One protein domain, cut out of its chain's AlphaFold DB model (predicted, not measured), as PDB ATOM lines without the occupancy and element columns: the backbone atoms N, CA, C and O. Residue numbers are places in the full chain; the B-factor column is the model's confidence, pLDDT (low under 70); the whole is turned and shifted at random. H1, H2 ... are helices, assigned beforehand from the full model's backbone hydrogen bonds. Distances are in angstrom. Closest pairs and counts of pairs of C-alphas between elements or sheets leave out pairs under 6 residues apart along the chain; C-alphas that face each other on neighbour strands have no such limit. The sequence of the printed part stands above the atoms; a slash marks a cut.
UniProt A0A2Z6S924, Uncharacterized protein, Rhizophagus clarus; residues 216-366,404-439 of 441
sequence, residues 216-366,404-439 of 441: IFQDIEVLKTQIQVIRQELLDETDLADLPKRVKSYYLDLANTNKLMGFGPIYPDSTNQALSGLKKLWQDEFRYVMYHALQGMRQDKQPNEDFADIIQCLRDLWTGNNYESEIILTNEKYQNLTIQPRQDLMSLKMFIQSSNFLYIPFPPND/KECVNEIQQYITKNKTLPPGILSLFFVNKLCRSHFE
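What this domain is: This is residues 216 to 366 and 404 to 439 of the 441 residues of an uncharacterized protein of Rhizophagus clarus (UniProt A0A2Z6S924). A rounded cluster of helices is gathered about H4, which lies nearest the middle, with H5 folding back beside it and H8 standing about perpendicular to it. At one end of the cluster lie H1 and H2, a helical hairpin whose two helices meet near their link, with the short H3 by the far part of H2; at the other end H10 starts beside H4 and H8, and H9 is the helix farthest from the middle, its residues 404 to 409 sticking out. The printed part has 187 residues with ten named helices, H1 to H10 in order along the chain, and no named strand; the class is all helix. The whole is compact, with a radius of gyration of the C-alphas of 17.8 A and spans of 49 by 39 by 38 A.

How they stand to each other: H4, residues 279 to 296, is the hub and touches three other helices. With residues 280 to 281 alone it touches H2, residues 243 to 257, opposite ways at a steep tilt of 55 degrees; the closest C-alphas are those of Tyr 251 and Leu 281, 6.2 A apart. With residues 279 to 282 alone it touches H6, residues 323 to 326, closest at the C-alphas of Lys 279 and Tyr 323, 5.6 A. With residues 289 to 293 alone it only just touches H10, residues 422 to 438, with 3 pairs of C-alphas within 8 A; the closest are those of Val 289 and Ile 424, 7.3 A, and the tilt of 72 degrees is only just about perpendicular. H5, residues 303 to 317, is close to H4 but not clearly touching, opposite ways at a shallow tilt of 18 degrees, and is near H10. H8, residues 341 to 353, touches H10 at a steep tilt of 45 degrees, opposite ways, with the C-alphas of Ser 347 and Gly 423 closest, 5.5 A. H8 also touches H1, residues 220 to 235, opposite ways at a shallow tilt of 23 degrees, closest at the C-alphas of Arg 231 and Ile 352, 6.1 A. H1 and H2 form a hairpin but only just touch, with 3 pairs of C-alphas within 8 A. H3, residues 269 to 274, is close to H2 but not clearly touching, and so is H7, residues 332 to 337. H9, residues 404 to 416, touches no helix. The touching pairs given a tilt are part aligned, part crossed: 2 of 5 are at a shallow tilt. Every O i to N i+4 pair is within hydrogen-bond range in H1, H2, H3, H4, H5, H7, H8 and H9; in H10 12 of 13 are, and H6 is too short for such a pair.

Where its parts are: H4 runs 25.5 A from C-alpha 279 at (131.324, 120.744, 157.067) to C-alpha 296. H10 is 23.9 A long, H1 22.4 A, H5 21.3 A, H2 21.1 A, H8 18.5 A and H9 17.7 A. H1 begins at C-alpha 220, (138.760, 125.174, 176.750), and H10 ends at C-alpha 438, (127.686, 100.113, 139.868). H3, H6 and H7 are short.

The domain as a whole: The C-alphas of Asp 366 and Glu 439 are the two farthest apart, 53.7 A. Residues 367 to 403 are not printed, and C-alphas 366 and 404 are 46.6 A apart across the cut. The link from H2 to H3, 11 residues, is long, and residues 354 to 366 hold no named element. Residues 299 to 304 stand free. The mean pLDDT of the printed part is 77.6; it is under 70 at residues 298 to 303, 334 to 340, 366 and 404 to 439.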
ATOM      1  N   ILE A 216     136.690 128.730 172.729       92.62
ATOM      2  CA  ILE A 216     137.856 127.920 172.361       92.62
ATOM      3  C   ILE A 216     139.199 128.523 172.822       92.62
ATOM      4  O   ILE A 216     140.149 127.776 173.038       92.62
ATOM      5  N   PHE A 217     139.289 129.847 173.012       90.56
ATOM      6  CA  PHE A 217     140.521 130.522 173.448       90.56
ATOM      7  C   PHE A 217     140.559 130.859 174.943       90.56
ATOM      8  O   PHE A 217     141.634 131.168 175.460       90.56
ATOM      9  N   GLN A 218     139.409 130.832 175.625       89.50
ATOM     10  CA  GLN A 218     139.277 131.235 177.031       89.50
ATOM     11  C   GLN A 218     139.069 130.050 177.973       89.50
ATOM     12  O   GLN A 218     139.768 129.912 178.968       89.50
ATOM     13  N   ASP A 219     138.105 129.194 177.639       89.75
ATOM     14  CA  ASP A 219     137.461 128.278 178.579       89.75
ATOM     15  C   ASP A 219     137.477 126.851 178.014       89.75
ATOM     16  O   ASP A 219     136.469 126.139 177.998       89.75
ATOM     17  N   ILE A 220     138.632 126.431 177.496       89.75
ATOM     18  CA  ILE A 220     138.760 125.174 176.750       89.75
ATOM     19  C   ILE A 220     138.407 123.936 177.592       89.75
ATOM     20  O   ILE A 220     137.817 122.990 177.077       89.75
ATOM     21  N   GLU A 221     138.688 123.958 178.897       90.62
ATOM     22  CA  GLU A 221     138.338 122.871 179.826       90.62
ATOM     23  C   GLU A 221     136.829 122.796 180.102       90.62
ATOM     24  O   GLU A 221     136.253 121.707 180.177       90.62
ATOM     25  N   VAL A 222     136.149 123.948 180.175       93.81
ATOM     26  CA  VAL A 222     134.681 123.984 180.248       93.81
ATOM     27  C   VAL A 222     134.100 123.409 178.961       93.81
ATOM     28  O   VAL A 222     133.202 122.574 179.016       93.81
ATOM     29  N   LEU A 223     134.657 123.781 177.806       93.88
ATOM     30  CA  LEU A 223     134.215 123.270 176.513       93.88
ATOM     31  C   LEU A 223     134.397 121.747 176.385       93.88
ATOM     32  O   LEU A 223     133.478 121.072 175.927       93.88
ATOM     33  N   LYS A 224     135.521 121.185 176.857       92.88
ATOM     34  CA  LYS A 224     135.709 119.722 176.964       92.88
ATOM     35  C   LYS A 224     134.617 119.070 177.796       92.88
ATOM     36  O   LYS A 224     134.088 118.036 177.404       92.88
ATOM     37  N   THR A 225     134.287 119.680 178.932       94.94
ATOM     38  CA  THR A 225     133.260 119.169 179.841       94.94
ATOM     39  C   THR A 225     131.895 119.154 179.153       94.94
ATOM     40  O   THR A 225     131.211 118.138 179.199       94.94
ATOM     41  N   GLN A 226     131.533 120.222 178.431       96.12
ATOM     42  CA  GLN A 226     130.298 120.266 177.634       96.12
ATOM     43  C   GLN A 226     130.271 119.181 176.549       96.12
ATOM     44  O   GLN A 226     129.273 118.480 176.404       96.12
ATOM     45  N   ILE A 227     131.378 118.984 175.822       96.62
ATOM     46  CA  ILE A 227     131.485 117.912 174.819       96.62
ATOM     47  C   ILE A 227     131.332 116.535 175.479       96.62
ATOM     48  O   ILE A 227     130.652 115.674 174.932       96.62
ATOM     49  N   GLN A 228     131.921 116.320 176.658       96.38
ATOM     50  CA  GLN A 228     131.802 115.051 177.374       96.38
ATOM     51  C   GLN A 228     130.370 114.776 177.844       96.38
ATOM     52  O   GLN A 228     129.924 113.634 177.761       96.38
ATOM     53  N   VAL A 229     129.638 115.804 178.284       96.75
ATOM     54  CA  VAL A 229     128.207 115.688 178.608       96.75
ATOM     55  C   VAL A 229     127.414 115.258 177.373       96.75
ATOM     56  O   VAL A 229     126.662 114.294 177.456       96.75
ATOM     57  N   ILE A 230     127.647 115.892 176.218       97.31
ATOM     58  CA  ILE A 230     127.001 115.513 174.950       97.31
ATOM     59  C   ILE A 230     127.341 114.065 174.563       97.31
ATOM     60  O   ILE A 230     126.464 113.314 174.146       97.31
ATOM     61  N   ARG A 231     128.608 113.644 174.708       97.31
ATOM     62  CA  ARG A 231     129.012 112.251 174.444       97.31
ATOM     63  C   ARG A 231     128.231 111.276 175.310       97.31
ATOM     64  O   ARG A 231     127.727 110.291 174.789       97.31
ATOM     65  N   GLN A 232     128.148 111.548 176.609       96.25
ATOM     66  CA  GLN A 232     127.438 110.687 177.546       96.25
ATOM     67  C   GLN A 232     125.946 110.613 177.191       96.25
ATOM     68  O   GLN A 232     125.410 109.520 177.066       96.25
ATOM     69  N   GLU A 233     125.322 111.759 176.900       96.00
ATOM     70  CA  GLU A 233     123.922 111.845 176.466       96.00
ATOM     71  C   GLU A 233     123.636 111.013 175.201       96.00
ATOM     72  O   GLU A 233     122.604 110.354 175.109       96.00
ATOM     73  N   LEU A 234     124.546 111.027 174.223       95.56
ATOM     74  CA  LEU A 234     124.413 110.250 172.986       95.56
ATOM     75  C   LEU A 234     124.680 108.750 173.186       95.56
ATOM     76  O   LEU A 234     124.135 107.931 172.450       95.56
ATOM     77  N   LEU A 235     125.551 108.375 174.125       92.88
ATOM     78  CA  LEU A 235     125.959 106.982 174.341       92.88
ATOM     79  C   LEU A 235     125.035 106.215 175.288       92.88
ATOM     80  O   LEU A 235     124.910 105.001 175.124       92.88
ATOM     81  N   ASP A 236     124.395 106.914 176.227       91.81
ATOM     82  CA  ASP A 236     123.367 106.357 177.117       91.81
ATOM     83  C   ASP A 236     122.032 106.116 176.395       91.81
ATOM     84  O   ASP A 236     121.121 105.501 176.949       91.81
ATOM     85  N   GLU A 237     121.913 106.576 175.148       80.25
ATOM     86  CA  GLU A 237     120.707 106.425 174.350       80.25
ATOM     87  C   GLU A 237     120.421 104.961 173.989       80.25
ATOM     88  O   GLU A 237     121.292 104.203 173.540       80.25
ATOM     89  N   THR A 238     119.149 104.597 174.131       75.19
ATOM     90  CA  THR A 238     118.641 103.258 173.816       75.19
ATOM     91  C   THR A 238     118.094 103.167 172.396       75.19
ATOM     92  O   THR A 238     118.186 102.102 171.781       75.19
ATOM     93  N   ASP A 239     117.589 104.275 171.836       86.06
ATOM     94  CA  ASP A 239     117.153 104.323 170.442       86.06
ATOM     95  C   ASP A 239     118.332 104.555 169.487       86.06
ATOM     96  O   ASP A 239     118.726 105.669 169.131       86.06
ATOM     97  N   LEU A 240     118.902 103.440 169.046       84.19
ATOM     98  CA  LEU A 240     120.038 103.414 168.136       84.19
ATOM     99  C   LEU A 240     119.696 103.903 166.721       84.19
ATOM    100  O   LEU A 240     120.614 104.257 165.981       84.19
ATOM    101  N   ALA A 241     118.414 103.927 166.339       86.44
ATOM    102  CA  ALA A 241     117.993 104.367 165.011       86.44
ATOM    103  C   ALA A 241     118.066 105.896 164.857       86.44
ATOM    104  O   ALA A 241     118.302 106.393 163.754       86.44
ATOM    105  N   ASP A 242     117.905 106.646 165.953       90.00
ATOM    106  CA  ASP A 242     117.942 108.114 165.945       90.00
ATOM    107  C   ASP A 242     119.341 108.695 166.221       90.00
ATOM    108  O   ASP A 242     119.623 109.860 165.922       90.00
ATOM    109  N   LEU A 243     120.269 107.872 166.720       92.50
ATOM    110  CA  LEU A 243     121.637 108.286 167.052       92.50
ATOM    111  C   LEU A 243     122.348 109.099 165.939       92.50
ATOM    112  O   LEU A 243     122.927 110.145 166.248       92.50
ATOM    113  N   PRO A 244     122.288 108.716 164.646       93.19
ATOM    114  CA  PRO A 244     122.890 109.490 163.552       93.19
ATOM    115  C   PRO A 244     122.316 110.902 163.416       93.19
ATOM    116  O   PRO A 244     123.058 111.862 163.184       93.19
ATOM    117  N   LYS A 245     120.992 111.032 163.566       92.88
ATOM    118  CA  LYS A 245     120.263 112.300 163.443       92.88
ATOM    119  C   LYS A 245     120.631 113.242 164.574       92.88
ATOM    120  O   LYS A 245     120.908 114.413 164.321       92.88
ATOM    121  N   ARG A 246     120.727 112.720 165.797       95.31
ATOM    122  CA  ARG A 246     121.146 113.500 166.969       95.31
ATOM    123  C   ARG A 246     122.594 113.953 166.883       95.31
ATOM    124  O   ARG A 246     122.893 115.111 167.159       95.31
ATOM    125  N   VAL A 247     123.502 113.089 166.422       96.81
ATOM    126  CA  VAL A 247     124.881 113.516 166.139       96.81
ATOM    127  C   VAL A 247     124.870 114.684 165.153       96.81
ATOM    128  O   VAL A 247     125.441 115.732 165.448       96.81
ATOM    129  N   LYS A 248     124.165 114.560 164.022       95.88
ATOM    130  CA  LYS A 248     124.029 115.656 163.048       95.88
ATOM    131  C   LYS A 248     123.436 116.923 163.664       95.88
ATOM    132  O   LYS A 248     123.925 118.011 163.356       95.88
ATOM    133  N   SER A 249     122.428 116.811 164.530       96.12
ATOM    134  CA  SER A 249     121.777 117.980 165.123       96.12
ATOM    135  C   SER A 249     122.723 118.794 166.002       96.12
ATOM    136  O   SER A 249     122.684 120.014 165.904       96.12
ATOM    137  N   TYR A 250     123.629 118.175 166.773       98.00
ATOM    138  CA  TYR A 250     124.636 118.935 167.538       98.00
ATOM    139  C   TYR A 250     125.588 119.725 166.640       98.00
ATOM    140  O   TYR A 250     125.938 120.862 166.952       98.00
ATOM    141  N   TYR A 251     126.007 119.148 165.514       98.31
ATOM    142  CA  TYR A 251     126.879 119.844 164.570       98.31
ATOM    143  C   TYR A 251     126.156 120.972 163.831       98.31
ATOM    144  O   TYR A 251     126.744 122.032 163.620       98.31
ATOM    145  N   LEU A 252     124.890 120.768 163.459       95.31
ATOM    146  CA  LEU A 252     124.062 121.813 162.857       95.31
ATOM    147  C   LEU A 252     123.764 122.936 163.853       95.31
ATOM    148  O   LEU A 252     123.866 124.102 163.482       95.31
ATOM    149  N   ASP A 253     123.441 122.607 165.103       96.56
ATOM    150  CA  ASP A 253     123.230 123.597 166.160       96.56
ATOM    151  C   ASP A 253     124.502 124.412 166.404       96.56
ATOM    152  O   ASP A 253     124.451 125.642 166.390       96.56
ATOM    153  N   LEU A 254     125.664 123.752 166.488       97.25
ATOM    154  CA  LEU A 254     126.959 124.423 166.575       97.25
ATOM    155  C   LEU A 254     127.198 125.357 165.383       97.25
ATOM    156  O   LEU A 254     127.554 126.511 165.591       97.25
ATOM    157  N   ALA A 255     126.975 124.905 164.148       94.12
ATOM    158  CA  ALA A 255     127.178 125.738 162.962       94.12
ATOM    159  C   ALA A 255     126.213 126.939 162.906       94.12
ATOM    160  O   ALA A 255     126.598 128.034 162.487       94.12
ATOM    161  N   ASN A 256     124.962 126.749 163.335       91.75
ATOM    162  CA  ASN A 256     123.910 127.761 163.248       91.75
ATOM    163  C   ASN A 256     123.972 128.782 164.389       91.75
ATOM    164  O   ASN A 256     123.717 129.965 164.171       91.75
ATOM    165  N   THR A 257     124.297 128.339 165.603       95.94
ATOM    166  CA  THR A 257     124.252 129.176 166.811       95.94
ATOM    167  C   THR A 257     125.632 129.572 167.319       95.94
ATOM    168  O   THR A 257     125.734 130.494 168.134       95.94
ATOM    169  N   ASN A 258     126.689 128.898 166.848       96.94
ATOM    170  CA  ASN A 258     128.045 128.978 167.384       96.94
ATOM    171  C   ASN A 258     128.089 128.666 168.893       96.94
ATOM    172  O   ASN A 258     128.872 129.260 169.634       96.94
ATOM    173  N   LYS A 259     127.215 127.775 169.376       97.69
ATOM    174  CA  LYS A 259     127.112 127.371 170.785       97.69
ATOM    175  C   LYS A 259     127.064 125.850 170.910       97.69
ATOM    176  O   LYS A 259     126.681 125.156 169.979       97.69
ATOM    177  N   LEU A 260     127.437 125.347 172.082       96.19
ATOM    178  CA  LEU A 260     127.176 123.973 172.516       96.19
ATOM    179  C   LEU A 260     126.474 124.032 173.867       96.19
ATOM    180  O   LEU A 260     127.006 124.644 174.788       96.19
ATOM    181  N   MET A 261     125.285 123.440 173.996       94.25
ATOM    182  CA  MET A 261     124.507 123.465 175.250       94.25
ATOM    183  C   MET A 261     124.297 124.895 175.793       94.25
ATOM    184  O   MET A 261     124.399 125.159 176.989       94.25
ATOM    185  N   GLY A 262     124.084 125.866 174.896       94.50
ATOM    186  CA  GLY A 262     123.964 127.288 175.243       94.50
ATOM    187  C   GLY A 262     125.286 128.000 175.572       94.50
ATOM    188  O   GLY A 262     125.302 129.230 175.661       94.50
ATOM    189  N   PHE A 263     126.401 127.276 175.683       95.81
ATOM    190  CA  PHE A 263     127.735 127.825 175.907       95.81
ATOM    191  C   PHE A 263     128.360 128.306 174.591       95.81
ATOM    192  O   PHE A 263     128.547 127.525 173.661       95.81
ATOM    193  N   GLY A 264     128.695 129.594 174.500       94.56
ATOM    194  CA  GLY A 264     129.391 130.167 173.347       94.56
ATOM    195  C   GLY A 264     129.547 131.691 173.429       94.56
ATOM    196  O   GLY A 264     129.253 132.274 174.477       94.56
ATOM    197  N   PRO A 265     130.021 132.344 172.353       95.62
ATOM    198  CA  PRO A 265     130.367 131.756 171.056       95.62
ATOM    199  C   PRO A 265     131.572 130.812 171.151       95.62
ATOM    200  O   PRO A 265     132.551 131.134 171.820       95.62
ATOM    201  N   ILE A 266     131.519 129.646 170.506       96.00
ATOM    202  CA  ILE A 266     132.603 128.655 170.550       96.00
ATOM    203  C   ILE A 266     133.791 129.113 169.715       96.00
ATOM    204  O   ILE A 266     134.913 129.179 170.221       96.00
ATOM    205  N   TYR A 267     133.534 129.458 168.457       94.62
ATOM    206  CA  TYR A 267     134.535 129.861 167.479       94.62
ATOM    207  C   TYR A 267     134.484 131.368 167.196       94.62
ATOM    208  O   TYR A 267     133.463 132.010 167.443       94.62
ATOM    209  N   PRO A 268     135.551 131.952 166.620       92.00
ATOM    210  CA  PRO A 268     135.428 133.219 165.904       92.00
ATOM    211  C   PRO A 268     134.368 133.123 164.801       92.00
ATOM    212  O   PRO A 268     134.274 132.088 164.136       92.00
ATOM    213  N   ASP A 269     133.655 134.214 164.523       86.62
ATOM    214  CA  ASP A 269     132.614 134.247 163.482       86.62
ATOM    215  C   ASP A 269     133.133 133.804 162.110       86.62
ATOM    216  O   ASP A 269     132.462 133.057 161.402       86.62
ATOM    217  N   SER A 270     134.366 134.187 161.757       83.38
ATOM    218  CA  SER A 270     135.010 133.765 160.508       83.38
ATOM    219  C   SER A 270     135.179 132.248 160.412       83.38
ATOM    220  O   SER A 270     135.001 131.669 159.343       83.38
ATOM    221  N   THR A 271     135.501 131.596 161.530       89.69
ATOM    222  CA  THR A 271     135.630 130.137 161.602       89.69
ATOM    223  C   THR A 271     134.256 129.483 161.550       89.69
ATOM    224  O   THR A 271     134.076 128.547 160.779       89.69
ATOM    225  N   ASN A 272     133.272 130.003 162.292       91.25
ATOM    226  CA  ASN A 272     131.908 129.474 162.259       91.25
ATOM    227  C   ASN A 272     131.302 129.554 160.846       91.25
ATOM    228  O   ASN A 272     130.772 128.573 160.334       91.25
ATOM    229  N   GLN A 273     131.475 130.691 160.165       84.62
ATOM    230  CA  GLN A 273     131.048 130.874 158.778       84.62
ATOM    231  C   GLN A 273     131.730 129.871 157.834       84.62
ATOM    232  O   GLN A 273     131.064 129.240 157.010       84.62
ATOM    233  N   ALA A 274     133.046 129.684 157.978       85.19
ATOM    234  CA  ALA A 274     133.815 128.751 157.155       85.19
ATOM    235  C   ALA A 274     133.475 127.272 157.411       85.19
ATOM    236  O   ALA A 274     133.846 126.429 156.590       85.19
ATOM    237  N   LEU A 275     132.794 126.971 158.524       90.75
ATOM    238  CA  LEU A 275     132.332 125.649 158.961       90.75
ATOM    239  C   LEU A 275     130.813 125.448 158.806       90.75
ATOM    240  O   LEU A 275     130.267 124.503 159.372       90.75
ATOM    241  N   SER A 276     130.136 126.306 158.040       87.12
ATOM    242  CA  SER A 276     128.681 126.256 157.852       87.12
ATOM    243  C   SER A 276     128.141 124.886 157.399       87.12
ATOM    244  O   SER A 276     128.796 124.114 156.689       87.12
ATOM    245  N   GLY A 277     126.903 124.581 157.805       89.81
ATOM    246  CA  GLY A 277     126.250 123.302 157.520       89.81
ATOM    247  C   GLY A 277     126.923 122.124 158.228       89.81
ATOM    248  O   GLY A 277     127.259 122.208 159.403       89.81
ATOM    249  N   LEU A 278     127.118 121.013 157.511       93.69
ATOM    250  CA  LEU A 278     127.720 119.786 158.051       93.69
ATOM    251  C   LEU A 278     129.236 119.692 157.836       93.69
ATOM    252  O   LEU A 278     129.839 118.658 158.113       93.69
ATOM    253  N   LYS A 279     129.889 120.766 157.376       94.38
ATOM    254  CA  LYS A 279     131.324 120.744 157.067       94.38
ATOM    255  C   LYS A 279     132.180 120.352 158.271       94.38
ATOM    256  O   LYS A 279     133.152 119.620 158.117       94.38
ATOM    257  N   LYS A 280     131.828 120.811 159.476       97.00
ATOM    258  CA  LYS A 280     132.550 120.441 160.701       97.00
ATOM    259  C   LYS A 280     132.401 118.950 161.035       97.00
ATOM    260  O   LYS A 280     133.394 118.335 161.410       97.00
ATOM    261  N   LEU A 281     131.219 118.361 160.841       97.50
ATOM    262  CA  LEU A 281     131.010 116.918 161.018       97.50
ATOM    263  C   LEU A 281     131.826 116.118 160.003       97.50
ATOM    264  O   LEU A 281     132.554 115.212 160.387       97.50
ATOM    265  N   TRP A 282     131.787 116.530 158.734       95.56
ATOM    266  CA  TRP A 282     132.599 115.937 157.672       95.56
ATOM    267  C   TRP A 282     134.098 115.962 158.010       95.56
ATOM    268  O   TRP A 282     134.772 114.944 157.883       95.56
ATOM    269  N   GLN A 283     134.618 117.086 158.522       96.12
ATOM    270  CA  GLN A 283     136.021 117.188 158.943       96.12
ATOM    271  C   GLN A 283     136.358 116.299 160.149       96.12
ATOM    272  O   GLN A 283     137.471 115.790 160.241       96.12
ATOM    273  N   ASP A 284     135.447 116.161 161.107       97.94
ATOM    274  CA  ASP A 284     135.672 115.370 162.320       97.94
ATOM    275  C   ASP A 284     135.611 113.864 162.034       97.94
ATOM    276  O   ASP A 284     136.459 113.113 162.514       97.94
ATOM    277  N   GLU A 285     134.670 113.431 161.195       95.69
ATOM    278  CA  GLU A 285     134.601 112.051 160.717       95.69
ATOM    279  C   GLU A 285     135.830 111.702 159.868       95.69
ATOM    280  O   GLU A 285     136.466 110.673 160.090       95.69
ATOM    281  N   PHE A 286     136.241 112.612 158.979       94.06
ATOM    282  CA  PHE A 286     137.499 112.504 158.246       94.06
ATOM    283  C   PHE A 286     138.694 112.298 159.185       94.06
ATOM    284  O   PHE A 286     139.485 111.377 158.988       94.06
ATOM    285  N   ARG A 287     138.824 113.130 160.233       93.75
ATOM    286  CA  ARG A 287     139.899 113.000 161.233       93.75
ATOM    287  C   ARG A 287     139.876 111.627 161.893       93.75
ATOM    288  O   ARG A 287     140.931 111.019 162.033       93.75
ATOM    289  N   TYR A 288     138.695 111.142 162.270       93.94
ATOM    290  CA  TYR A 288     138.522 109.833 162.892       93.94
ATOM    291  C   TYR A 288     138.977 108.689 161.981       93.94
ATOM    292  O   TYR A 288     139.825 107.887 162.380       93.94
ATOM    293  N   VAL A 289     138.478 108.648 160.744       89.50
ATOM    294  CA  VAL A 289     138.825 107.602 159.771       89.50
ATOM    295  C   VAL A 289     140.320 107.633 159.457       89.50
ATOM    296  O   VAL A 289     140.993 106.606 159.542       89.50
ATOM    297  N   MET A 290     140.861 108.819 159.172       89.50
ATOM    298  CA  MET A 290     142.271 108.987 158.827       89.50
ATOM    299  C   MET A 290     143.204 108.668 159.987       89.50
ATOM    300  O   MET A 290     144.230 108.027 159.776       89.50
ATOM    301  N   TYR A 291     142.851 109.064 161.212       89.25
ATOM    302  CA  TYR A 291     143.621 108.714 162.400       89.25
ATOM    303  C   TYR A 291     143.786 107.200 162.508       89.25
ATOM    304  O   TYR A 291     144.905 106.707 162.629       89.25
ATOM    305  N   HIS A 292     142.690 106.450 162.410       86.38
ATOM    306  CA  HIS A 292     142.759 105.003 162.543       86.38
ATOM    307  C   HIS A 292     143.405 104.313 161.333       86.38
ATOM    308  O   HIS A 292     144.108 103.320 161.524       86.38
ATOM    309  N   ALA A 293     143.223 104.836 160.118       85.75
ATOM    310  CA  ALA A 293     143.909 104.331 158.932       85.75
ATOM    311  C   ALA A 293     145.430 104.506 159.059       85.75
ATOM    312  O   ALA A 293     146.179 103.547 158.881       85.75
ATOM    313  N   LEU A 294     145.884 105.697 159.464       85.19
ATOM    314  CA  LEU A 294     147.305 105.999 159.638       85.19
ATOM    315  C   LEU A 294     147.929 105.235 160.816       85.19
ATOM    316  O   LEU A 294     149.047 104.752 160.690       85.19
ATOM    317  N   GLN A 295     147.213 105.076 161.934       83.44
ATOM    318  CA  GLN A 295     147.656 104.244 163.068       83.44
ATOM    319  C   GLN A 295     147.733 102.755 162.708       83.44
ATOM    320  O   GLN A 295     148.534 102.009 163.267       83.44
ATOM    321  N   GLY A 296     146.879 102.309 161.784       81.12
ATOM    322  CA  GLY A 296     146.859 100.940 161.288       81.12
ATOM    323  C   GLY A 296     147.994 100.607 160.319       81.12
ATOM    324  O   GLY A 296     148.271  99.419 160.134       81.12
ATOM    325  N   MET A 297     148.657 101.616 159.736       81.19
ATOM    326  CA  MET A 297     149.853 101.423 158.915       81.19
ATOM    327  C   MET A 297     150.971 100.883 159.805       81.19
ATOM    328  O   MET A 297     151.604 101.602 160.579       81.19
ATOM    329  N   ARG A 298     151.187  99.571 159.738       62.38
ATOM    330  CA  ARG A 298     152.233  98.920 160.515       62.38
ATOM    331  C   ARG A 298     153.601  99.290 159.951       62.38
ATOM    332  O   ARG A 298     153.796  99.293 158.741       62.38
ATOM    333  N   GLN A 299     154.577  99.494 160.832       60.88
ATOM    334  CA  GLN A 299     155.968  99.744 160.436       60.88
ATOM    335  C   GLN A 299     156.645  98.532 159.753       60.88
ATOM    336  O   GLN A 299     157.759  98.667 159.258       60.88
ATOM    337  N   ASP A 300     156.007  97.352 159.742       61.28
ATOM    338  CA  ASP A 300     156.576  96.085 159.261       61.28
ATOM    339  C   ASP A 300     156.203  95.713 157.808       61.28
ATOM    340  O   ASP A 300     156.808  94.796 157.247       61.28
ATOM    341  N   LYS A 301     155.258  96.417 157.167       58.06
ATOM    342  CA  LYS A 301     154.910  96.248 155.744       58.06
ATOM    343  C   LYS A 301     155.522  97.353 154.888       58.06
ATOM    344  O   LYS A 301     155.838  98.426 155.394       58.06
ATOM    345  N   GLN A 302     155.680  97.101 153.581       59.84
ATOM    346  CA  GLN A 302     156.084  98.159 152.653       59.84
ATOM    347  C   GLN A 302     155.065  99.310 152.737       59.84
ATOM    348  O   GLN A 302     153.912  99.100 152.369       59.84
ATOM    349  N   PRO A 303     155.471 100.518 153.173       65.81
ATOM    350  CA  PRO A 303     154.552 101.626 153.453       65.81
ATOM    351  C   PRO A 303     153.718 102.084 152.249       65.81
ATOM    352  O   PRO A 303     152.753 102.822 152.410       65.81
ATOM    353  N   ASN A 304     154.104 101.682 151.037       73.44
ATOM    354  CA  ASN A 304     153.605 102.270 149.803       73.44
ATOM    355  C   ASN A 304     152.196 101.796 149.415       73.44
ATOM    356  O   ASN A 304     151.450 102.600 148.867       73.44
ATOM    357  N   GLU A 305     151.819 100.540 149.682       77.25
ATOM    358  CA  GLU A 305     150.494 100.016 149.293       77.25
ATOM    359  C   GLU A 305     149.391 100.547 150.217       77.25
ATOM    360  O   GLU A 305     148.455 101.189 149.744       77.25
ATOM    361  N   ASP A 306     149.556 100.389 151.535       78.38
ATOM    362  CA  ASP A 306     148.590 100.884 152.526       78.38
ATOM    363  C   ASP A 306     148.413 102.413 152.416       78.38
ATOM    364  O   ASP A 306     147.301 102.934 152.507       78.38
ATOM    365  N   PHE A 307     149.500 103.153 152.160       84.00
ATOM    366  CA  PHE A 307     149.418 104.598 151.951       84.00
ATOM    367  C   PHE A 307     148.717 104.961 150.636       84.00
ATOM    368  O   PHE A 307     147.919 105.898 150.616       84.00
ATOM    369  N   ALA A 308     148.969 104.233 149.543       82.69
ATOM    370  CA  ALA A 308     148.286 104.469 148.270       82.69
ATOM    371  C   ALA A 308     146.769 104.270 148.396       82.69
ATOM    372  O   ALA A 308     146.009 105.109 147.909       82.69
ATOM    373  N   ASP A 309     146.334 103.231 149.111       80.25
ATOM    374  CA  ASP A 309     144.916 102.973 149.379       80.25
ATOM    375  C   ASP A 309     144.276 104.098 150.204       80.25
ATOM    376  O   ASP A 309     143.159 104.533 149.908       80.25
ATOM    377  N   ILE A 310     144.997 104.635 151.193       83.88
ATOM    378  CA  ILE A 310     144.559 105.811 151.956       83.88
ATOM    379  C   ILE A 310     144.403 107.027 151.035       83.88
ATOM    380  O   ILE A 310     143.371 107.697 151.074       83.88
ATOM    381  N   ILE A 311     145.387 107.312 150.177       81.94
ATOM    382  CA  ILE A 311     145.308 108.431 149.226       81.94
ATOM    383  C   ILE A 311     144.143 108.257 148.250       81.94
ATOM    384  O   ILE A 311     143.457 109.230 147.931       81.94
ATOM    385  N   GLN A 312     143.898 107.040 147.776       79.06
ATOM    386  CA  GLN A 312     142.786 106.770 146.875       79.06
ATOM    387  C   GLN A 312     141.438 106.964 147.583       79.06
ATOM    388  O   GLN A 312     140.556 107.634 147.053       79.06
ATOM    389  N   CYS A 313     141.311 106.485 148.822       76.06
ATOM    390  CA  CYS A 313     140.141 106.710 149.673       76.06
ATOM    391  C   CYS A 313     139.835 108.210 149.849       76.06
ATOM    392  O   CYS A 313     138.696 108.637 149.660       76.06
ATOM    393  N   LEU A 314     140.861 109.028 150.110       77.81
ATOM    394  CA  LEU A 314     140.728 110.488 150.200       77.81
ATOM    395  C   LEU A 314     140.152 111.104 148.919       77.81
ATOM    396  O   LEU A 314     139.257 111.944 148.982       77.81
ATOM    397  N   ARG A 315     140.673 110.689 147.761       73.25
ATOM    398  CA  ARG A 315     140.282 111.227 146.449       73.25
ATOM    399  C   ARG A 315     138.878 110.834 146.025       73.25
ATOM    400  O   ARG A 315     138.271 111.573 145.261       73.25
ATOM    401  N   ASP A 316     138.393 109.694 146.495       72.81
ATOM    402  CA  ASP A 316     137.122 109.150 146.032       72.81
ATOM    403  C   ASP A 316     135.970 109.466 146.988       72.81
ATOM    404  O   ASP A 316     134.839 109.634 146.540       72.81
ATOM    405  N   LEU A 317     136.237 109.540 148.296       74.50
ATOM    406  CA  LEU A 317     135.188 109.594 149.322       74.50
ATOM    407  C   LEU A 317     135.152 110.904 150.108       74.50
ATOM    408  O   LEU A 317     134.081 111.321 150.536       74.50
ATOM    409  N   TRP A 318     136.296 111.567 150.282       82.56
ATOM    410  CA  TRP A 318     136.414 112.803 151.066       82.56
ATOM    411  C   TRP A 318     136.945 113.951 150.210       82.56
ATOM    412  O   TRP A 318     137.927 114.619 150.545       82.56
ATOM    413  N   THR A 319     136.271 114.203 149.089       79.12
ATOM    414  CA  THR A 319     136.654 115.272 148.155       79.12
ATOM    415  C   THR A 319     136.362 116.674 148.682       79.12
ATOM    416  O   THR A 319     137.015 117.638 148.283       79.12
ATOM    417  N   GLY A 320     135.400 116.803 149.595       82.00
ATOM    418  CA  GLY A 320     134.908 118.073 150.109       82.00
ATOM    419  C   GLY A 320     133.993 118.818 149.135       82.00
ATOM    420  O   GLY A 320     133.780 120.019 149.324       82.00
ATOM    421  N   ASN A 321     133.465 118.127 148.119       74.81
ATOM    422  CA  ASN A 321     132.541 118.676 147.128       74.81
ATOM    423  C   ASN A 321     131.102 118.695 147.661       74.81
ATOM    424  O   ASN A 321     130.367 119.646 147.407       74.81
ATOM    425  N   ASN A 322     130.704 117.679 148.435       78.44
ATOM    426  CA  ASN A 322     129.405 117.630 149.103       78.44
ATOM    427  C   ASN A 322     129.518 116.976 150.485       78.44
ATOM    428  O   ASN A 322     129.437 115.759 150.638       78.44
ATOM    429  N   TYR A 323     129.658 117.807 151.519       86.62
ATOM    430  CA  TYR A 323     129.872 117.335 152.887       86.62
ATOM    431  C   TYR A 323     128.776 116.390 153.386       86.62
ATOM    432  O   TYR A 323     129.080 115.454 154.109       86.62
ATOM    433  N   GLU A 324     127.512 116.613 153.020       84.06
ATOM    434  CA  GLU A 324     126.400 115.806 153.531       84.06
ATOM    435  C   GLU A 324     126.375 114.399 152.930       84.06
ATOM    436  O   GLU A 324     126.149 113.433 153.659       84.06
ATOM    437  N   SER A 325     126.634 114.270 151.626       80.12
ATOM    438  CA  SER A 325     126.693 112.961 150.969       80.12
ATOM    439  C   SER A 325     127.990 112.203 151.248       80.12
ATOM    440  O   SER A 325     127.989 110.976 151.177       80.12
ATOM    441  N   GLU A 326     129.079 112.920 151.538       83.94
ATOM    442  CA  GLU A 326     130.400 112.351 151.842       83.94
ATOM    443  C   GLU A 326     130.558 111.919 153.309       83.94
ATOM    444  O   GLU A 326     131.455 111.152 153.637       83.94
ATOM    445  N   ILE A 327     129.693 112.392 154.207       90.31
ATOM    446  CA  ILE A 327     129.583 111.848 155.563       90.31
ATOM    447  C   ILE A 327     129.007 110.432 155.471       90.31
ATOM    448  O   ILE A 327     127.964 110.223 154.845       90.31
ATOM    449  N   ILE A 328     129.659 109.468 156.116       88.38
ATOM    450  CA  ILE A 328     129.304 108.054 156.031       88.38
ATOM    451  C   ILE A 328     128.638 107.596 157.328       88.38
ATOM    452  O   ILE A 328     127.513 107.097 157.291       88.38
ATOM    453  N   LEU A 329     129.270 107.830 158.484       87.56
ATOM    454  CA  LEU A 329     128.825 107.269 159.769       87.56
ATOM    455  C   LEU A 329     127.438 107.759 160.197       87.56
ATOM    456  O   LEU A 329     126.703 107.023 160.854       87.56
ATOM    457  N   THR A 330     127.066 108.987 159.826       83.44
ATOM    458  CA  THR A 330     125.772 109.583 160.216       83.44
ATOM    459  C   THR A 330     124.766 109.701 159.070       83.44
ATOM    460  O   THR A 330     123.703 110.314 159.213       83.44
ATOM    461  N   ASN A 331     125.079 109.161 157.896       81.81
ATOM    462  CA  ASN A 331     124.217 109.283 156.732       81.81
ATOM    463  C   ASN A 331     123.215 108.124 156.665       81.81
ATOM    464  O   ASN A 331     123.559 106.974 156.409       81.81
ATOM    465  N   GLU A 332     121.944 108.470 156.880       74.88
ATOM    466  CA  GLU A 332     120.810 107.543 156.935       74.88
ATOM    467  C   GLU A 332     120.669 106.690 155.672       74.88
ATOM    468  O   GLU A 332     120.238 105.541 155.749       74.88
ATOM    469  N   LYS A 333     121.053 107.224 154.502       70.75
ATOM    470  CA  LYS A 333     121.008 106.454 153.254       70.75
ATOM    471  C   LYS A 333     121.957 105.266 153.324       70.75
ATOM    472  O   LYS A 333     121.566 104.176 152.930       70.75
ATOM    473  N   TYR A 334     123.166 105.451 153.855       67.31
ATOM    474  CA  TYR A 334     124.119 104.350 153.985       67.31
ATOM    475  C   TYR A 334     123.682 103.355 155.053       67.31
ATOM    476  O   TYR A 334     123.715 102.160 154.791       67.31
ATOM    477  N   GLN A 335     123.163 103.821 156.188       65.31
ATOM    478  CA  GLN A 335     122.735 102.914 157.259       65.31
ATOM    479  C   GLN A 335     121.590 101.974 156.860       65.31
ATOM    480  O   GLN A 335     121.519 100.848 157.345       65.31
ATOM    481  N   ASN A 336     120.711 102.416 155.958       63.94
ATOM    482  CA  ASN A 336     119.615 101.593 155.448       63.94
ATOM    483  C   ASN A 336     120.025 100.676 154.283       63.94
ATOM    484  O   ASN A 336     119.285  99.755 153.943       63.94
ATOM    485  N   LEU A 337     121.170 100.941 153.644       55.94
ATOM    486  CA  LEU A 337     121.651 100.212 152.466       55.94
ATOM    487  C   LEU A 337     122.790  99.238 152.785       55.94
ATOM    488  O   LEU A 337     123.098  98.373 151.963       55.94
ATOM    489  N   THR A 338     123.443  99.364 153.941       57.16
ATOM    490  CA  THR A 338     124.571  98.506 154.291       57.16
ATOM    491  C   THR A 338     124.111  97.126 154.736       57.16
ATOM    492  O   THR A 338     123.150  96.940 155.476       57.16
ATOM    493  N   ILE A 339     124.864  96.114 154.304       55.78
ATOM    494  CA  ILE A 339     124.655  94.706 154.674       55.78
ATOM    495  C   ILE A 339     124.981  94.484 156.170       55.78
ATOM    496  O   ILE A 339     124.629  93.455 156.744       55.78
ATOM    497  N   GLN A 340     125.639  95.453 156.827       68.62
ATOM    498  CA  GLN A 340     126.105  95.353 158.214       68.62
ATOM    499  C   GLN A 340     125.761  96.590 159.079       68.62
ATOM    500  O   GLN A 340     126.668  97.178 159.675       68.62
ATOM    501  N   PRO A 341     124.470  96.941 159.272       73.50
ATOM    502  CA  PRO A 341     124.069  98.136 160.032       73.50
ATOM    503  C   PRO A 341     124.631  98.183 161.463       73.50
ATOM    504  O   PRO A 341     124.925  99.244 162.008       73.50
ATOM    505  N   ARG A 342     124.847  97.010 162.079       77.12
ATOM    506  CA  ARG A 342     125.447  96.895 163.418       77.12
ATOM    507  C   ARG A 342     126.896  97.392 163.475       77.12
ATOM    508  O   ARG A 342     127.294  97.951 164.492       77.12
ATOM    509  N   GLN A 343     127.689  97.180 162.423       79.69
ATOM    510  CA  GLN A 343     129.093  97.604 162.402       79.69
ATOM    511  C   GLN A 343     129.226  99.110 162.187       79.69
ATOM    512  O   GLN A 343     130.063  99.749 162.828       79.69
ATOM    513  N   ASP A 344     128.364  99.684 161.350       81.62
ATOM    514  CA  ASP A 344     128.329 101.128 161.113       81.62
ATOM    515  C   ASP A 344     127.900 101.868 162.380       81.62
ATOM    516  O   ASP A 344     128.537 102.838 162.788       81.62
ATOM    517  N   LEU A 345     126.892 101.341 163.079       86.06
ATOM    518  CA  LEU A 345     126.459 101.867 164.366       86.06
ATOM    519  C   LEU A 345     127.553 101.764 165.441       86.06
ATOM    520  O   LEU A 345     127.762 102.705 166.206       86.06
ATOM    521  N   MET A 346     128.279 100.643 165.500       88.19
ATOM    522  CA  MET A 346     129.419 100.505 166.410       88.19
ATOM    523  C   MET A 346     130.518 101.521 166.077       88.19
ATOM    524  O   MET A 346     131.076 102.149 166.975       88.19
ATOM    525  N   SER A 347     130.798 101.732 164.791       88.88
ATOM    526  CA  SER A 347     131.767 102.731 164.327       88.88
ATOM    527  C   SER A 347     131.331 104.150 164.679       88.88
ATOM    528  O   SER A 347     132.150 104.942 165.135       88.88
ATOM    529  N   LEU A 348     130.034 104.451 164.576       93.06
ATOM    530  CA  LEU A 348     129.468 105.713 165.036       93.06
ATOM    531  C   LEU A 348     129.645 105.897 166.552       93.06
ATOM    532  O   LEU A 348     130.084 106.960 166.986       93.06
ATOM    533  N   LYS A 349     129.387 104.867 167.368       93.38
ATOM    534  CA  LYS A 349     129.635 104.923 168.820       93.38
ATOM    535  C   LYS A 349     131.112 105.140 169.150       93.38
ATOM    536  O   LYS A 349     131.425 105.970 170.002       93.38
ATOM    537  N   MET A 350     132.020 104.460 168.449       92.75
ATOM    538  CA  MET A 350     133.463 104.671 168.607       92.75
ATOM    539  C   MET A 350     133.886 106.083 168.183       92.75
ATOM    540  O   MET A 350     134.724 106.694 168.844       92.75
ATOM    541  N   PHE A 351     133.289 106.632 167.122       95.50
ATOM    542  CA  PHE A 351     133.499 108.022 166.731       95.50
ATOM    543  C   PHE A 351     133.055 108.980 167.840       95.50
ATOM    544  O   PHE A 351     133.867 109.811 168.248       95.50
ATOM    545  N   ILE A 352     131.839 108.821 168.381       96.50
ATOM    546  CA  ILE A 352     131.300 109.644 169.484       96.50
ATOM    547  C   ILE A 352     132.214 109.584 170.713       96.50
ATOM    548  O   ILE A 352     132.530 110.619 171.296       96.50
ATOM    549  N   GLN A 353     132.681 108.390 171.087       95.19
ATOM    550  CA  GLN A 353     133.610 108.203 172.207       95.19
ATOM    551  C   GLN A 353     134.978 108.858 171.973       95.19
ATOM    552  O   GLN A 353     135.674 109.175 172.936       95.19
ATOM    553  N   SER A 354     135.361 109.090 170.716       95.00
ATOM    554  CA  SER A 354     136.675 109.618 170.376       95.00
ATOM    555  C   SER A 354     136.837 111.116 170.627       95.00
ATOM    556  O   SER A 354     135.889 111.905 170.617       95.00
ATOM    557  N   SER A 355     138.096 111.541 170.753       94.12
ATOM    558  CA  SER A 355     138.487 112.955 170.775       94.12
ATOM    559  C   SER A 355     138.212 113.689 169.456       94.12
ATOM    560  O   SER A 355     138.241 114.920 169.441       94.12
ATOM    561  N   ASN A 356     137.913 112.967 168.367       96.19
ATOM    562  CA  ASN A 356     137.532 113.560 167.085       96.19
ATOM    563  C   ASN A 356     136.066 114.018 167.067       96.19
ATOM    564  O   ASN A 356     135.736 114.928 166.309       96.19
ATOM    565  N   PHE A 357     135.194 113.452 167.910       97.94
ATOM    566  CA  PHE A 357     133.821 113.935 168.052       97.94
ATOM    567  C   PHE A 357     133.797 115.327 168.690       97.94
ATOM    568  O   PHE A 357     134.374 115.540 169.762       97.94
ATOM    569  N   LEU A 358     133.129 116.259 168.005       97.69
ATOM    570  CA  LEU A 358     133.137 117.701 168.252       97.69
ATOM    571  C   LEU A 358     134.556 118.235 168.487       97.69
ATOM    572  O   LEU A 358     134.788 119.030 169.396       97.69
ATOM    573  N   TYR A 359     135.510 117.812 167.648       96.94
ATOM    574  CA  TYR A 359     136.929 118.115 167.829       96.94
ATOM    575  C   TYR A 359     137.175 119.612 168.041       96.94
ATOM    576  O   TYR A 359     136.686 120.465 167.284       96.94
ATOM    577  N   ILE A 360     138.007 119.911 169.033       93.75
ATOM    578  CA  ILE A 360     138.612 121.218 169.260       93.75
ATOM    579  C   ILE A 360     140.116 121.016 169.495       93.75
ATOM    580  O   ILE A 360     140.517 120.013 170.084       93.75
ATOM    581  N   PRO A 361     140.971 121.926 169.010       90.69
ATOM    582  CA  PRO A 361     142.410 121.817 169.180       90.69
ATOM    583  C   PRO A 361     142.815 122.140 170.621       90.69
ATOM    584  O   PRO A 361     142.394 123.158 171.168       90.69
ATOM    585  N   PHE A 362     143.667 121.304 171.215       83.31
ATOM    586  CA  PHE A 362     144.124 121.458 172.597       83.31
ATOM    587  C   PHE A 362     145.613 121.799 172.669       83.31
ATOM    588  O   PHE A 362     146.396 121.231 171.904       83.31
ATOM    589  N   PRO A 363     146.028 122.682 173.596       82.62
ATOM    590  CA  PRO A 363     147.440 122.846 173.899       82.62
ATOM    591  C   PRO A 363     147.996 121.523 174.456       82.62
ATOM    592  O   PRO A 363     147.330 120.882 175.274       82.62
ATOM    593  N   PRO A 364     149.200 121.094 174.042       78.62
ATOM    594  CA  PRO A 364     149.854 119.951 174.663       78.62
ATOM    595  C   PRO A 364     150.088 120.247 176.150       78.62
ATOM    596  O   PRO A 364     150.502 121.351 176.506       78.62
ATOM    597  N   ASN A 365     149.823 119.270 177.020       73.44
ATOM    598  CA  ASN A 365     150.038 119.415 178.459       73.44
ATOM    599  C   ASN A 365     151.523 119.716 178.741       73.44
ATOM    600  O   ASN A 365     152.379 118.865 178.504       73.44
ATOM    601  N   ASP A 366     151.834 120.882 179.317       53.56
ATOM    602  CA  ASP A 366     153.175 121.247 179.805       53.56
ATOM    603  C   ASP A 366     153.530 120.481 181.104       53.56
ATOM    604  O   ASP A 366     154.048 121.055 182.067       53.56
ATOM    605  N   LYS A 404     127.114  83.146 170.316       41.50
ATOM    606  CA  LYS A 404     128.531  82.763 170.437       41.50
ATOM    607  C   LYS A 404     129.174  82.502 169.068       41.50
ATOM    608  O   LYS A 404     130.381  82.663 168.922       41.50
ATOM    609  N   GLU A 405     128.369  82.152 168.067       41.84
ATOM    610  CA  GLU A 405     128.770  82.058 166.661       41.84
ATOM    611  C   GLU A 405     129.204  83.406 166.080       41.84
ATOM    612  O   GLU A 405     130.264  83.459 165.480       41.84
ATOM    613  N   CYS A 406     128.493  84.509 166.335       41.34
ATOM    614  CA  CYS A 406     128.855  85.842 165.837       41.34
ATOM    615  C   CYS A 406     130.185  86.347 166.429       41.34
ATOM    616  O   CYS A 406     131.043  86.866 165.717       41.34
ATOM    617  N   VAL A 407     130.402  86.142 167.732       43.75
ATOM    618  CA  VAL A 407     131.668  86.511 168.395       43.75
ATOM    619  C   VAL A 407     132.823  85.642 167.887       43.75
ATOM    620  O   VAL A 407     133.900  86.166 167.598       43.75
ATOM    621  N   ASN A 408     132.588  84.340 167.699       45.59
ATOM    622  CA  ASN A 408     133.574  83.434 167.117       45.59
ATOM    623  C   ASN A 408     133.845  83.736 165.638       45.59
ATOM    624  O   ASN A 408     134.991  83.635 165.219       45.59
ATOM    625  N   GLU A 409     132.851  84.147 164.853       45.09
ATOM    626  CA  GLU A 409     133.026  84.567 163.460       45.09
ATOM    627  C   GLU A 409     133.841  85.857 163.371       45.09
ATOM    628  O   GLU A 409     134.757  85.937 162.558       45.09
ATOM    629  N   ILE A 410     133.595  86.831 164.253       41.81
ATOM    630  CA  ILE A 410     134.385  88.067 164.341       41.81
ATOM    631  C   ILE A 410     135.824  87.756 164.773       41.81
ATOM    632  O   ILE A 410     136.768  88.242 164.153       41.81
ATOM    633  N   GLN A 411     136.025  86.909 165.786       43.81
ATOM    634  CA  GLN A 411     137.363  86.505 166.232       43.81
ATOM    635  C   GLN A 411     138.102  85.680 165.174       43.81
ATOM    636  O   GLN A 411     139.282  85.927 164.926       43.81
ATOM    637  N   GLN A 412     137.431  84.748 164.496       45.53
ATOM    638  CA  GLN A 412     138.009  83.986 163.389       45.53
ATOM    639  C   GLN A 412     138.314  84.890 162.194       45.53
ATOM    640  O   GLN A 412     139.369  84.738 161.588       45.53
ATOM    641  N   TYR A 413     137.464  85.871 161.887       40.31
ATOM    642  CA  TYR A 413     137.689  86.849 160.824       40.31
ATOM    643  C   TYR A 413     138.866  87.782 161.140       40.31
ATOM    644  O   TYR A 413     139.711  87.979 160.274       40.31
ATOM    645  N   ILE A 414     138.998  88.275 162.377       41.75
ATOM    646  CA  ILE A 414     140.148  89.075 162.851       41.75
ATOM    647  C   ILE A 414     141.442  88.247 162.836       41.75
ATOM    648  O   ILE A 414     142.503  88.731 162.438       41.75
ATOM    649  N   THR A 415     141.362  86.977 163.236       44.69
ATOM    650  CA  THR A 415     142.516  86.065 163.273       44.69
ATOM    651  C   THR A 415     142.964  85.664 161.862       44.69
ATOM    652  O   THR A 415     144.162  85.505 161.613       44.69
ATOM    653  N   LYS A 416     142.014  85.538 160.926       40.06
ATOM    654  CA  LYS A 416     142.235  85.142 159.526       40.06
ATOM    655  C   LYS A 416     142.590  86.326 158.617       40.06
ATOM    656  O   LYS A 416     143.359  86.141 157.681       40.06
ATOM    657  N   ASN A 417     142.115  87.535 158.925       40.31
ATOM    658  CA  ASN A 417     142.356  88.770 158.172       40.31
ATOM    659  C   ASN A 417     143.066  89.805 159.058       40.31
ATOM    660  O   ASN A 417     142.455  90.764 159.523       40.31
ATOM    661  N   LYS A 418     144.371  89.606 159.298       41.66
ATOM    662  CA  LYS A 418     145.255  90.457 160.129       41.66
ATOM    663  C   LYS A 418     145.483  91.882 159.569       41.66
ATOM    664  O   LYS A 418     146.617  92.361 159.539       41.66
ATOM    665  N   THR A 419     144.450  92.568 159.098       45.97
ATOM    666  CA  THR A 419     144.531  93.864 158.416       45.97
ATOM    667  C   THR A 419     143.359  94.751 158.828       45.97
ATOM    668  O   THR A 419     142.245  94.489 158.413       45.97
ATOM    669  N   LEU A 420     143.654  95.809 159.594       42.50
ATOM    670  CA  LEU A 420     142.789  96.936 159.995       42.50
ATOM    671  C   LEU A 420     141.551  96.636 160.886       42.50
ATOM    672  O   LEU A 420     141.007  95.534 160.868       42.50
ATOM    673  N   PRO A 421     141.106  97.608 161.717       41.50
ATOM    674  CA  PRO A 421     139.941  97.451 162.594       41.50
ATOM    675  C   PRO A 421     138.640  97.162 161.812       41.50
ATOM    676  O   PRO A 421     138.460  97.720 160.726       41.50
ATOM    677  N   PRO A 422     137.691  96.379 162.369       41.72
ATOM    678  CA  PRO A 422     136.481  95.926 161.669       41.72
ATOM    679  C   PRO A 422     135.635  97.037 161.027       41.72
ATOM    680  O   PRO A 422     135.153  96.852 159.918       41.72
ATOM    681  N   GLY A 423     135.510  98.203 161.674       43.03
ATOM    682  CA  GLY A 423     134.730  99.336 161.147       43.03
ATOM    683  C   GLY A 423     135.378 100.059 159.961       43.03
ATOM    684  O   GLY A 423     134.692 100.612 159.112       43.03
ATOM    685  N   ILE A 424     136.709 100.018 159.850       45.31
ATOM    686  CA  ILE A 424     137.422 100.549 158.678       45.31
ATOM    687  C   ILE A 424     137.374  99.523 157.556       45.31
ATOM    688  O   ILE A 424     137.108  99.873 156.414       45.31
ATOM    689  N   LEU A 425     137.556  98.242 157.879       44.56
ATOM    690  CA  LEU A 425     137.373  97.177 156.904       44.56
ATOM    691  C   LEU A 425     135.961  97.182 156.317       44.56
ATOM    692  O   LEU A 425     135.870  96.998 155.116       44.56
ATOM    693  N   SER A 426     134.896  97.430 157.093       46.53
ATOM    694  CA  SER A 426     133.534  97.543 156.550       46.53
ATOM    695  C   SER A 426     133.399  98.753 155.626       46.53
ATOM    696  O   SER A 426     132.912  98.595 154.514       46.53
ATOM    697  N   LEU A 427     133.939  99.921 155.993       45.00
ATOM    698  CA  LEU A 427     133.962 101.118 155.139       45.00
ATOM    699  C   LEU A 427     134.744 100.905 153.827       45.00
ATOM    700  O   LEU A 427     134.304 101.359 152.769       45.00
ATOM    701  N   PHE A 428     135.859 100.169 153.867       48.47
ATOM    702  CA  PHE A 428     136.654  99.807 152.688       48.47
ATOM    703  C   PHE A 428     136.021  98.651 151.871       48.47
ATOM    704  O   PHE A 428     136.045  98.690 150.639       48.47
ATOM    705  N   PHE A 429     135.409  97.641 152.507       41.72
ATOM    706  CA  PHE A 429     134.760  96.493 151.844       41.72
ATOM    707  C   PHE A 429     133.398  96.837 151.249       41.72
ATOM    708  O   PHE A 429     133.121  96.417 150.127       41.72
ATOM    709  N   VAL A 430     132.561  97.601 151.959       40.56
ATOM    710  CA  VAL A 430     131.294  98.132 151.437       40.56
ATOM    711  C   VAL A 430     131.585  98.936 150.173       40.56
ATOM    712  O   VAL A 430     130.916  98.735 149.169       40.56
ATOM    713  N   ASN A 431     132.664  99.725 150.144       44.22
ATOM    714  CA  ASN A 431     133.076 100.441 148.937       44.22
ATOM    715  C   ASN A 431     133.568  99.534 147.802       44.22
ATOM    716  O   ASN A 431     133.203  99.739 146.643       44.22
ATOM    717  N   LYS A 432     134.366  98.505 148.108       37.78
ATOM    718  CA  LYS A 432     134.830  97.536 147.101       37.78
ATOM    719  C   LYS A 432     133.662  96.745 146.490       37.78
ATOM    720  O   LYS A 432     133.674  96.469 145.292       37.78
ATOM    721  N   LEU A 433     132.634  96.439 147.286       31.53
ATOM    722  CA  LEU A 433     131.393  95.791 146.845       31.53
ATOM    723  C   LEU A 433     130.474  96.746 146.067       31.53
ATOM    724  O   LEU A 433     129.988  96.360 145.005       31.53
ATOM    725  N   CYS A 434     130.304  97.996 146.509       35.41
ATOM    726  CA  CYS A 434     129.541  99.010 145.775       35.41
ATOM    727  C   CYS A 434     130.150  99.291 144.389       35.41
ATOM    728  O   CYS A 434     129.409  99.379 143.416       35.41
ATOM    729  N   ARG A 435     131.483  99.306 144.242       37.84
ATOM    730  CA  ARG A 435     132.134  99.407 142.918       37.84
ATOM    731  C   ARG A 435     131.810  98.235 141.991       37.84
ATOM    732  O   ARG A 435     131.576  98.445 140.812       37.84
ATOM    733  N   SER A 436     131.710  97.015 142.523       32.28
ATOM    734  CA  SER A 436     131.362  95.826 141.727       32.28
ATOM    735  C   SER A 436     129.879  95.729 141.332       32.28
ATOM    736  O   SER A 436     129.503  94.833 140.578       32.28
ATOM    737  N   HIS A 437     129.021  96.614 141.854       31.38
ATOM    738  CA  HIS A 437     127.578  96.641 141.570       31.38
ATOM    739  C   HIS A 437     127.108  97.901 140.829       31.38
ATOM    740  O   HIS A 437     125.954  97.943 140.412       31.38
ATOM    741  N   PHE A 438     127.988  98.885 140.615       29.25
ATOM    742  CA  PHE A 438     127.686 100.113 139.868       29.25
ATOM    743  C   PHE A 438     128.513 100.298 138.584       29.25
ATOM    744  O   PHE A 438     128.330 101.298 137.895       29.25
ATOM    745  N   GLU A 439     129.357  99.335 138.200       26.27
ATOM    746  CA  GLU A 439     129.814  99.231 136.808       26.27
ATOM    747  C   GLU A 439     128.726  98.539 135.966       26.27
ATOM    748  O   GLU A 439     128.366  97.392 136.259       26.27
TER     749      GLU A 439